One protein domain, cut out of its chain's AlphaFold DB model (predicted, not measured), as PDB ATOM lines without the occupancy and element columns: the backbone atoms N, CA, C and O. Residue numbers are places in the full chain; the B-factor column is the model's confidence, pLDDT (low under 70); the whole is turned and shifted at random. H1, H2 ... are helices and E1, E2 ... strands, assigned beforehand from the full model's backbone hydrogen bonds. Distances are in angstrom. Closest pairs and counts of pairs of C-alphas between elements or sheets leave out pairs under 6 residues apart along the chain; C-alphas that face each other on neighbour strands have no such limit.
ATOM      1  N   ASN A  52     288.127 396.526 348.125       57.91
ATOM      2  CA  ASN A  52     288.569 397.893 348.450       57.91
ATOM      3  C   ASN A  52     288.198 398.959 347.398       57.91
ATOM      4  O   ASN A  52     288.237 400.148 347.700       57.91
ATOM      5  N   MET A  53     287.793 398.570 346.186       51.91
ATOM      6  CA  MET A  53     287.273 399.514 345.186       51.91
ATOM      7  C   MET A  53     285.792 399.858 345.349       51.91
ATOM      8  O   MET A  53     285.346 400.827 344.729       51.91
ATOM      9  N   LYS A  54     285.023 399.110 346.157       47.97
ATOM     10  CA  LYS A  54     283.599 399.418 346.390       47.97
ATOM     11  C   LYS A  54     283.425 400.852 346.910       47.97
ATOM     12  O   LYS A  54     282.621 401.604 346.375       47.97
ATOM     13  N   ASN A  55     284.323 401.281 347.800       42.09
ATOM     14  CA  ASN A  55     284.344 402.630 348.376       42.09
ATOM     15  C   ASN A  55     284.635 403.758 347.362       42.09
ATOM     16  O   ASN A  55     284.343 404.921 347.639       42.09
ATOM     17  N   ILE A  56     285.230 403.455 346.200       48.03
ATOM     18  CA  ILE A  56     285.558 404.456 345.167       48.03
ATOM     19  C   ILE A  56     284.445 404.532 344.111       48.03
ATOM     20  O   ILE A  56     284.112 405.630 343.661       48.03
ATOM     21  N   ALA A  57     283.838 403.393 343.754       43.84
ATOM     22  CA  ALA A  57     282.694 403.338 342.841       43.84
ATOM     23  C   ALA A  57     281.445 404.016 343.446       43.84
ATOM     24  O   ALA A  57     280.869 404.906 342.818       43.84
ATOM     25  N   GLU A  58     281.122 403.729 344.715       50.09
ATOM     26  CA  GLU A  58     279.982 404.339 345.429       50.09
ATOM     27  C   GLU A  58     280.114 405.867 345.577       50.09
ATOM     28  O   GLU A  58     279.125 406.604 345.591       50.09
ATOM     29  N   LYS A  59     281.349 406.384 345.646       43.00
ATOM     30  CA  LYS A  59     281.613 407.826 345.779       43.00
ATOM     31  C   LYS A  59     281.338 408.605 344.484       43.00
ATOM     32  O   LYS A  59     281.171 409.825 344.539       43.00
ATOM     33  N   ARG A  60     281.277 407.929 343.329       52.47
ATOM     34  CA  ARG A  60     280.998 408.540 342.015       52.47
ATOM     35  C   ARG A  60     279.575 408.283 341.503       52.47
ATOM     36  O   ARG A  60     279.063 409.142 340.792       52.47
ATOM     37  N   ILE A  75     272.242 396.633 333.519       66.81
ATOM     38  CA  ILE A  75     272.364 398.059 333.225       66.81
ATOM     39  C   ILE A  75     273.791 398.335 332.732       66.81
ATOM     40  O   ILE A  75     274.675 398.754 333.481       66.81
ATOM     41  N   ALA A  76     274.041 398.061 331.455       72.31
ATOM     42  CA  ALA A  76     275.092 398.758 330.724       72.31
ATOM     43  C   ALA A  76     274.813 400.270 330.788       72.31
ATOM     44  O   ALA A  76     273.649 400.692 330.816       72.31
ATOM     45  N   LYS A  77     275.861 401.096 330.801       78.50
ATOM     46  CA  LYS A  77     275.682 402.552 330.817       78.50
ATOM     47  C   LYS A  77     274.884 403.001 329.574       78.50
ATOM     48  O   LYS A  77     275.105 402.447 328.494       78.50
ATOM     49  N   PRO A  78     273.964 403.982 329.688       78.88
ATOM     50  CA  PRO A  78     273.229 404.494 328.533       78.88
ATOM     51  C   PRO A  78     274.166 404.890 327.385       78.88
ATOM     52  O   PRO A  78     275.234 405.452 327.624       78.88
ATOM     53  N   SER A  79     273.750 404.588 326.154       83.12
ATOM     54  CA  SER A  79     274.501 404.849 324.913       83.12
ATOM     55  C   SER A  79     275.781 404.026 324.702       83.12
ATOM     56  O   SER A  79     276.513 404.299 323.755       83.12
ATOM     57  N   CYS A  80     276.035 403.008 325.529       87.62
ATOM     58  CA  CYS A  80     277.126 402.051 325.338       87.62
ATOM     59  C   CYS A  80     276.615 400.714 324.796       87.62
ATOM     60  O   CYS A  80     275.487 400.299 325.086       87.62
ATOM     61  N   GLU A  81     277.451 400.032 324.014       88.81
ATOM     62  CA  GLU A  81     277.145 398.694 323.510       88.81
ATOM     63  C   GLU A  81     277.056 397.705 324.677       88.81
ATOM     64  O   GLU A  81     277.893 397.694 325.583       88.81
ATOM     65  N   LYS A  82     275.980 396.917 324.678       88.94
ATOM     66  CA  LYS A  82     275.604 396.066 325.815       88.94
ATOM     67  C   LYS A  82     276.036 394.617 325.650       88.94
ATOM     68  O   LYS A  82     276.017 393.875 326.628       88.94
ATOM     69  N   HIS A  83     276.369 394.205 324.431       91.75
ATOM     70  CA  HIS A  83     276.645 392.816 324.096       91.75
ATOM     71  C   HIS A  83     277.860 392.717 323.186       91.75
ATOM     72  O   HIS A  83     278.047 393.557 322.319       91.75
ATOM     73  N   CYS A  84     278.644 391.661 323.363       93.50
ATOM     74  CA  CYS A  84     279.658 391.230 322.410       93.50
ATOM     75  C   CYS A  84     279.464 389.727 322.201       93.50
ATOM     76  O   CYS A  84     279.642 388.941 323.137       93.50
ATOM     77  N   GLY A  85     279.002 389.348 321.007       92.25
ATOM     78  CA  GLY A  85     278.469 388.007 320.771       92.25
ATOM     79  C   GLY A  85     277.311 387.703 321.724       92.25
ATOM     80  O   GLY A  85     276.399 388.515 321.880       92.25
ATOM     81  N   ASP A  86     277.382 386.560 322.403       91.06
ATOM     82  CA  ASP A  86     276.359 386.111 323.357       91.06
ATOM     83  C   ASP A  86     276.577 386.646 324.787       91.06
ATOM     84  O   ASP A  86     275.797 386.369 325.703       91.06
ATOM     85  N   VAL A  87     277.641 387.420 325.013       90.94
ATOM     86  CA  VAL A  87     278.005 387.910 326.345       90.94
ATOM     87  C   VAL A  87     277.383 389.274 326.586       90.94
ATOM     88  O   VAL A  87     277.549 390.200 325.796       90.94
ATOM     89  N   THR A  88     276.699 389.416 327.720       92.56
ATOM     90  CA  THR A  88     276.162 390.706 328.161       92.56
ATOM     91  C   THR A  88     277.162 391.446 329.046       92.56
ATOM     92  O   THR A  88     277.754 390.846 329.943       92.56
ATOM     93  N   ILE A  89     277.326 392.749 328.817       92.56
ATOM     94  CA  ILE A  89     278.354 393.599 329.427       92.56
ATOM     95  C   ILE A  89     277.700 394.643 330.357       92.56
ATOM     96  O   ILE A  89     277.269 395.699 329.892       92.56
ATOM     97  N   PRO A  90     277.581 394.367 331.671       91.06
ATOM     98  CA  PRO A  90     277.055 395.320 332.649       91.06
ATOM     99  C   PRO A  90     278.095 396.371 333.045       91.06
ATOM    100  O   PRO A  90     279.284 396.069 333.143       91.06
ATOM    101  N   TYR A  91     277.644 397.563 333.442       86.75
ATOM    102  CA  TYR A  91     278.503 398.494 334.178       86.75
ATOM    103  C   TYR A  91     279.021 397.821 335.474       86.75
ATOM    104  O   TYR A  91     278.251 397.116 336.132       86.75
ATOM    105  N   PRO A  92     280.298 397.978 335.883       90.12
ATOM    106  CA  PRO A  92     281.310 398.943 335.431       90.12
ATOM    107  C   PRO A  92     282.093 398.560 334.168       90.12
ATOM    108  O   PRO A  92     282.992 399.314 333.787       90.12
ATOM    109  N   PHE A  93     281.791 397.418 333.551       92.56
ATOM    110  CA  PHE A  93     282.383 397.001 332.283       92.56
ATOM    111  C   PHE A  93     281.712 397.710 331.109       92.56
ATOM    112  O   PHE A  93     280.555 398.125 331.199       92.56
ATOM    113  N   GLY A  94     282.431 397.840 329.999       92.31
ATOM    114  CA  GLY A  94     281.879 398.459 328.802       92.31
ATOM    115  C   GLY A  94     282.751 398.281 327.573       92.31
ATOM    116  O   GLY A  94     283.957 398.063 327.685       92.31
ATOM    117  N   ILE A  95     282.114 398.397 326.413       91.75
ATOM    118  CA  ILE A  95     282.740 398.359 325.090       91.75
ATOM    119  C   ILE A  95     282.813 399.794 324.562       91.75
ATOM    120  O   ILE A  95     281.849 400.555 324.686       91.75
ATOM    121  N   GLY A  96     283.935 400.162 323.949       72.94
ATOM    122  CA  GLY A  96     284.012 401.348 323.099       72.94
ATOM    123  C   GLY A  96     285.283 402.180 323.280       72.94
ATOM    124  O   GLY A  96     285.927 402.126 324.321       72.94
ATOM    125  N   PRO A  97     285.620 403.018 322.284       62.28
ATOM    126  CA  PRO A  97     286.852 403.812 322.261       62.28
ATOM    127  C   PRO A  97     286.844 405.005 323.231       62.28
ATOM    128  O   PRO A  97     287.856 405.682 323.390       62.28
ATOM    129  N   SER A  98     285.699 405.303 323.854       63.53
ATOM    130  CA  SER A  98     285.563 406.397 324.813       63.53
ATOM    131  C   SER A  98     285.514 405.848 326.238       63.53
ATOM    132  O   SER A  98     284.704 404.972 326.544       63.53
ATOM    133  N   SER A  99     286.312 406.434 327.136       65.81
ATOM    134  CA  SER A  99     286.362 406.114 328.576       65.81
ATOM    135  C   SER A  99     285.043 406.338 329.323       65.81
ATOM    136  O   SER A  99     284.952 406.155 330.533       65.81
ATOM    137  N   ASN A 100     283.992 406.739 328.607       84.00
ATOM    138  CA  ASN A 100     282.670 406.927 329.161       84.00
ATOM    139  C   ASN A 100     281.931 405.605 329.370       84.00
ATOM    140  O   ASN A 100     281.030 405.610 330.202       84.00
ATOM    141  N   CYS A 101     282.262 404.515 328.672       89.38
ATOM    142  CA  CYS A 101     281.474 403.277 328.736       89.38
ATOM    143  C   CYS A 101     281.870 402.301 329.845       89.38
ATOM    144  O   CYS A 101     281.051 401.486 330.257       89.38
ATOM    145  N   TYR A 102     283.073 402.435 330.384       90.44
ATOM    146  CA  TYR A 102     283.595 401.631 331.484       90.44
ATOM    147  C   TYR A 102     284.103 402.545 332.602       90.44
ATOM    148  O   TYR A 102     284.340 403.733 332.397       90.44
ATOM    149  N   LEU A 103     284.241 402.017 333.817       88.50
ATOM    150  CA  LEU A 103     284.656 402.834 334.965       88.50
ATOM    151  C   LEU A 103     286.165 403.162 334.964       88.50
ATOM    152  O   LEU A 103     286.540 404.275 335.330       88.50
ATOM    153  N   TYR A 104     287.012 402.204 334.575       87.12
ATOM    154  CA  TYR A 104     288.472 402.345 334.437       87.12
ATOM    155  C   TYR A 104     288.970 401.452 333.297       87.12
ATOM    156  O   TYR A 104     288.289 400.489 332.961       87.12
ATOM    157  N   ASP A 105     290.179 401.689 332.788       90.19
ATOM    158  CA  ASP A 105     290.772 400.936 331.666       90.19
ATOM    159  C   ASP A 105     290.819 399.415 331.896       90.19
ATOM    160  O   ASP A 105     290.726 398.625 330.964       90.19
ATOM    161  N   TRP A 106     290.907 398.971 333.153       91.31
ATOM    162  CA  TRP A 106     290.836 397.548 333.504       91.31
ATOM    163  C   TRP A 106     289.448 396.916 333.311       91.31
ATOM    164  O   TRP A 106     289.340 395.694 333.285       91.31
ATOM    165  N   PHE A 107     288.393 397.721 333.203       92.44
ATOM    166  CA  PHE A 107     287.014 397.288 332.956       92.44
ATOM    167  C   PHE A 107     286.614 397.389 331.479       92.44
ATOM    168  O   PHE A 107     285.473 397.089 331.129       92.44
ATOM    169  N   GLU A 108     287.531 397.815 330.617       93.94
ATOM    170  CA  GLU A 108     287.296 397.870 329.184       93.94
ATOM    171  C   GLU A 108     287.229 396.464 328.582       93.94
ATOM    172  O   GLU A 108     288.120 395.626 328.782       93.94
ATOM    173  N   ILE A 109     286.158 396.231 327.827       94.94
ATOM    174  CA  ILE A 109     285.946 395.028 327.035       94.94
ATOM    175  C   ILE A 109     286.246 395.357 325.577       94.94
ATOM    176  O   ILE A 109     285.576 396.184 324.959       94.94
ATOM    177  N   GLU A 110     287.250 394.682 325.030       94.69
ATOM    178  CA  GLU A 110     287.548 394.685 323.603       94.69
ATOM    179  C   GLU A 110     286.778 393.540 322.945       94.69
ATOM    180  O   GLU A 110     286.912 392.387 323.352       94.69
ATOM    181  N   CYS A 111     285.938 393.857 321.961       94.38
ATOM    182  CA  CYS A 111     285.182 392.855 321.220       94.38
ATOM    183  C   CYS A 111     285.925 392.503 319.927       94.38
ATOM    184  O   CYS A 111     286.112 393.355 319.059       94.38
ATOM    185  N   ASP A 112     286.356 391.250 319.799       94.25
ATOM    186  CA  ASP A 112     286.957 390.721 318.579       94.25
ATOM    187  C   ASP A 112     285.857 390.345 317.581       94.25
ATOM    188  O   ASP A 112     285.207 389.304 317.700       94.25
ATOM    189  N   TYR A 113     285.654 391.207 316.586       93.56
ATOM    190  CA  TYR A 113     284.691 391.001 315.501       93.56
ATOM    191  C   TYR A 113     285.249 390.160 314.343       93.56
ATOM    192  O   TYR A 113     284.542 389.933 313.360       93.56
ATOM    193  N   THR A 114     286.500 389.692 314.418       94.50
ATOM    194  CA  THR A 114     287.070 388.800 313.393       94.50
ATOM    195  C   THR A 114     286.560 387.363 313.526       94.50
ATOM    196  O   THR A 114     286.640 386.586 312.572       94.50
ATOM    197  N   THR A 115     285.987 387.006 314.680       89.00
ATOM    198  CA  THR A 115     285.345 385.712 314.927       89.00
ATOM    199  C   THR A 115     283.825 385.797 314.819       89.00
ATOM    200  O   THR A 115     283.222 386.837 315.073       89.00
ATOM    201  N   ILE A 116     283.180 384.674 314.484       89.25
ATOM    202  CA  ILE A 116     281.716 384.557 314.448       89.25
ATOM    203  C   ILE A 116     281.284 383.424 315.403       89.25
ATOM    204  O   ILE A 116     281.632 382.268 315.138       89.25
ATOM    205  N   PRO A 117     280.537 383.720 316.490       91.06
ATOM    206  CA  PRO A 117     280.167 385.064 316.955       91.06
ATOM    207  C   PRO A 117     281.385 385.883 317.449       91.06
ATOM    208  O   PRO A 117     282.446 385.297 317.703       91.06
ATOM    209  N   PRO A 118     281.253 387.221 317.584       93.94
ATOM    210  CA  PRO A 118     282.288 388.070 318.171       93.94
ATOM    211  C   PRO A 118     282.642 387.647 319.598       93.94
ATOM    212  O   PRO A 118     281.769 387.189 320.341       93.94
ATOM    213  N   ARG A 119     283.909 387.805 319.989       93.94
ATOM    214  CA  ARG A 119     284.415 387.354 321.297       93.94
ATOM    215  C   ARG A 119     284.894 388.517 322.159       93.94
ATOM    216  O   ARG A 119     285.730 389.293 321.703       93.94
ATOM    217  N   PRO A 120     284.421 388.649 323.407       95.19
ATOM    218  CA  PRO A 120     284.861 389.723 324.287       95.19
ATOM    219  C   PRO A 120     286.147 389.360 325.025       95.19
ATOM    220  O   PRO A 120     286.318 388.235 325.489       95.19
ATOM    221  N   PHE A 121     287.009 390.347 325.235       94.75
ATOM    222  CA  PHE A 121     288.242 390.229 326.003       94.75
ATOM    223  C   PHE A 121     288.356 391.364 327.018       94.75
ATOM    224  O   PHE A 121     288.095 392.521 326.704       94.75
ATOM    225  N   LEU A 122     288.831 391.063 328.229       93.94
ATOM    226  CA  LEU A 122     289.388 392.084 329.118       93.94
ATOM    227  C   LEU A 122     290.651 392.635 328.460       93.94
ATOM    228  O   LEU A 122     291.682 391.954 328.475       93.94
ATOM    229  N   ARG A 123     290.593 393.850 327.909       92.44
ATOM    230  CA  ARG A 123     291.647 394.385 327.029       92.44
ATOM    231  C   ARG A 123     293.042 394.306 327.651       92.44
ATOM    232  O   ARG A 123     293.967 393.748 327.065       92.44
ATOM    233  N   LEU A 124     293.193 394.827 328.871       91.44
ATOM    234  CA  LEU A 124     294.493 394.872 329.552       91.44
ATOM    235  C   LEU A 124     294.975 393.494 330.024       91.44
ATOM    236  O   LEU A 124     296.172 393.218 329.982       91.44
ATOM    237  N   ALA A 125     294.059 392.624 330.458       89.88
ATOM    238  CA  ALA A 125     294.407 391.282 330.925       89.88
ATOM    239  C   ALA A 125     294.583 390.271 329.778       89.88
ATOM    240  O   ALA A 125     295.131 389.193 330.005       89.88
ATOM    241  N   LYS A 126     294.124 390.606 328.562       91.44
ATOM    242  CA  LYS A 126     294.083 389.729 327.378       91.44
ATOM    243  C   LYS A 126     293.393 388.391 327.664       91.44
ATOM    244  O   LYS A 126     293.837 387.335 327.219       91.44
ATOM    245  N   LEU A 127     292.320 388.444 328.449       91.00
ATOM    246  CA  LEU A 127     291.530 387.287 328.859       91.00
ATOM    247  C   LEU A 127     290.167 387.333 328.178       91.00
ATOM    248  O   LEU A 127     289.432 388.298 328.374       91.00
ATOM    249  N   GLU A 128     289.834 386.295 327.412       92.25
ATOM    250  CA  GLU A 128     288.504 386.138 326.814       92.25
ATOM    251  C   GLU A 128     287.460 385.978 327.921       92.25
ATOM    252  O   GLU A 128     287.645 385.188 328.850       92.25
ATOM    253  N   VAL A 129     286.366 386.723 327.836       92.94
ATOM    254  CA  VAL A 129     285.264 386.690 328.795       92.94
ATOM    255  C   VAL A 129     284.172 385.775 328.251       92.94
ATOM    256  O   VAL A 129     283.688 385.946 327.143       92.94
ATOM    257  N   LEU A 130     283.756 384.797 329.042       90.31
ATOM    258  CA  LEU A 130     282.672 383.879 328.691       90.31
ATOM    259  C   LEU A 130     281.331 384.350 329.253       90.31
ATOM    260  O   LEU A 130     280.286 384.127 328.650       90.31
ATOM    261  N   SER A 131     281.343 384.991 330.424       91.44
ATOM    262  CA  SER A 131     280.167 385.659 330.984       91.44
ATOM    263  C   SER A 131     280.555 386.659 332.069       91.44
ATOM    264  O   SER A 131     281.621 386.551 332.681       91.44
ATOM    265  N   ILE A 132     279.663 387.614 332.330       90.94
ATOM    266  CA  ILE A 132     279.774 388.559 333.441       90.94
ATOM    267  C   ILE A 132     278.500 388.444 334.273       90.94
ATOM    268  O   ILE A 132     277.394 388.598 333.753       90.94
ATOM    269  N   SER A 133     278.643 388.153 335.561       87.62
ATOM    270  CA  SER A 133     277.510 388.121 336.479       87.62
ATOM    271  C   SER A 133     277.077 389.535 336.883       87.62
ATOM    272  O   SER A 133     277.823 390.506 336.743       87.62
ATOM    273  N   ILE A 134     275.870 389.662 337.438       78.94
ATOM    274  CA  ILE A 134     275.313 390.955 337.871       78.94
ATOM    275  C   ILE A 134     276.140 391.576 339.012       78.94
ATOM    276  O   ILE A 134     276.337 392.787 339.056       78.94
ATOM    277  N   ASP A 135     276.687 390.760 339.913       81.12
ATOM    278  CA  ASP A 135     277.620 391.193 340.964       81.12
ATOM    279  C   ASP A 135     279.016 391.566 340.416       81.12
ATOM    280  O   ASP A 135     279.829 392.201 341.102       81.12
ATOM    281  N   GLY A 136     279.273 391.276 339.137       83.44
ATOM    282  CA  GLY A 136     280.498 391.582 338.404       83.44
ATOM    283  C   GLY A 136     281.620 390.575 338.633       83.44
ATOM    284  O   GLY A 136     282.788 390.970 338.629       83.44
ATOM    285  N   THR A 137     281.260 389.313 338.856       90.31
ATOM    286  CA  THR A 137     282.155 388.160 338.746       90.31
ATOM    287  C   THR A 137     282.313 387.823 337.264       90.31
ATOM    288  O   THR A 137     281.333 387.713 336.526       90.31
ATOM    289  N   LEU A 138     283.555 387.693 336.814       92.38
ATOM    290  CA  LEU A 138     283.896 387.366 335.432       92.38
ATOM    291  C   LEU A 138     284.163 385.875 335.335       92.38
ATOM    292  O   LEU A 138     285.023 385.372 336.051       92.38
ATOM    293  N   TRP A 139     283.499 385.183 334.421       90.56
ATOM    294  CA  TRP A 139     283.951 383.875 333.963       90.56
ATOM    295  C   TRP A 139     284.796 384.080 332.715       90.56
ATOM    296  O   TRP A 139     284.302 384.633 331.734       90.56
TER     297      TRP A 139
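Overview. This is residues 52 to 60 and 75 to 139 of the 252 residues of the protein "GUB_WAK_bind domain-containing protein" of Prunus armeniaca (UniProt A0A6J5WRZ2). There is little regular structure: a small, strongly twisted three-stranded sheet with a long loop stretch, residues 75 to 107, tied to its edge strand E1 by residues 94 to 95, and one short helix, H1, set off from the sheet. The 74 printed residues run H1, E1, E2, E3; the sheet E1-E2-E3 is antiparallel, a meander, each strand neighbouring the one before. The class is mixed, with 24 residues in named elements; the whole is compact, radius of gyration of the C-alphas 11.8 A, spanning 39 by 24 by 21 A.

Along the chain. Find C-alpha 52 at (288.569, 397.893, 348.450), where H1, residues 52 to 60, begins its 14.6 A. E1 is 108 to 112, 12.8 A; E2 119 to 122, 10.4 A; E3 127 to 132, 12.7 A, ending at (279.774, 388.559, 333.441).

Arrangement. In hairpin E1-E2, N 110 and O 121 are 2.9 A apart; in hairpin E2-E3, N 122 and O 127, 2.8 A. H1 is not on the sheet; 2 of 5 O i to N i+4 pairs are within hydrogen-bond range, and 4 of 6 O i to N i+3.

Size, cuts and confidence. Across the cut, residues 61 to 74, C-alphas 60 and 75 are 16.2 A apart. Residues 52 to 60, 75 and 97 to 99 are under pLDDT 70.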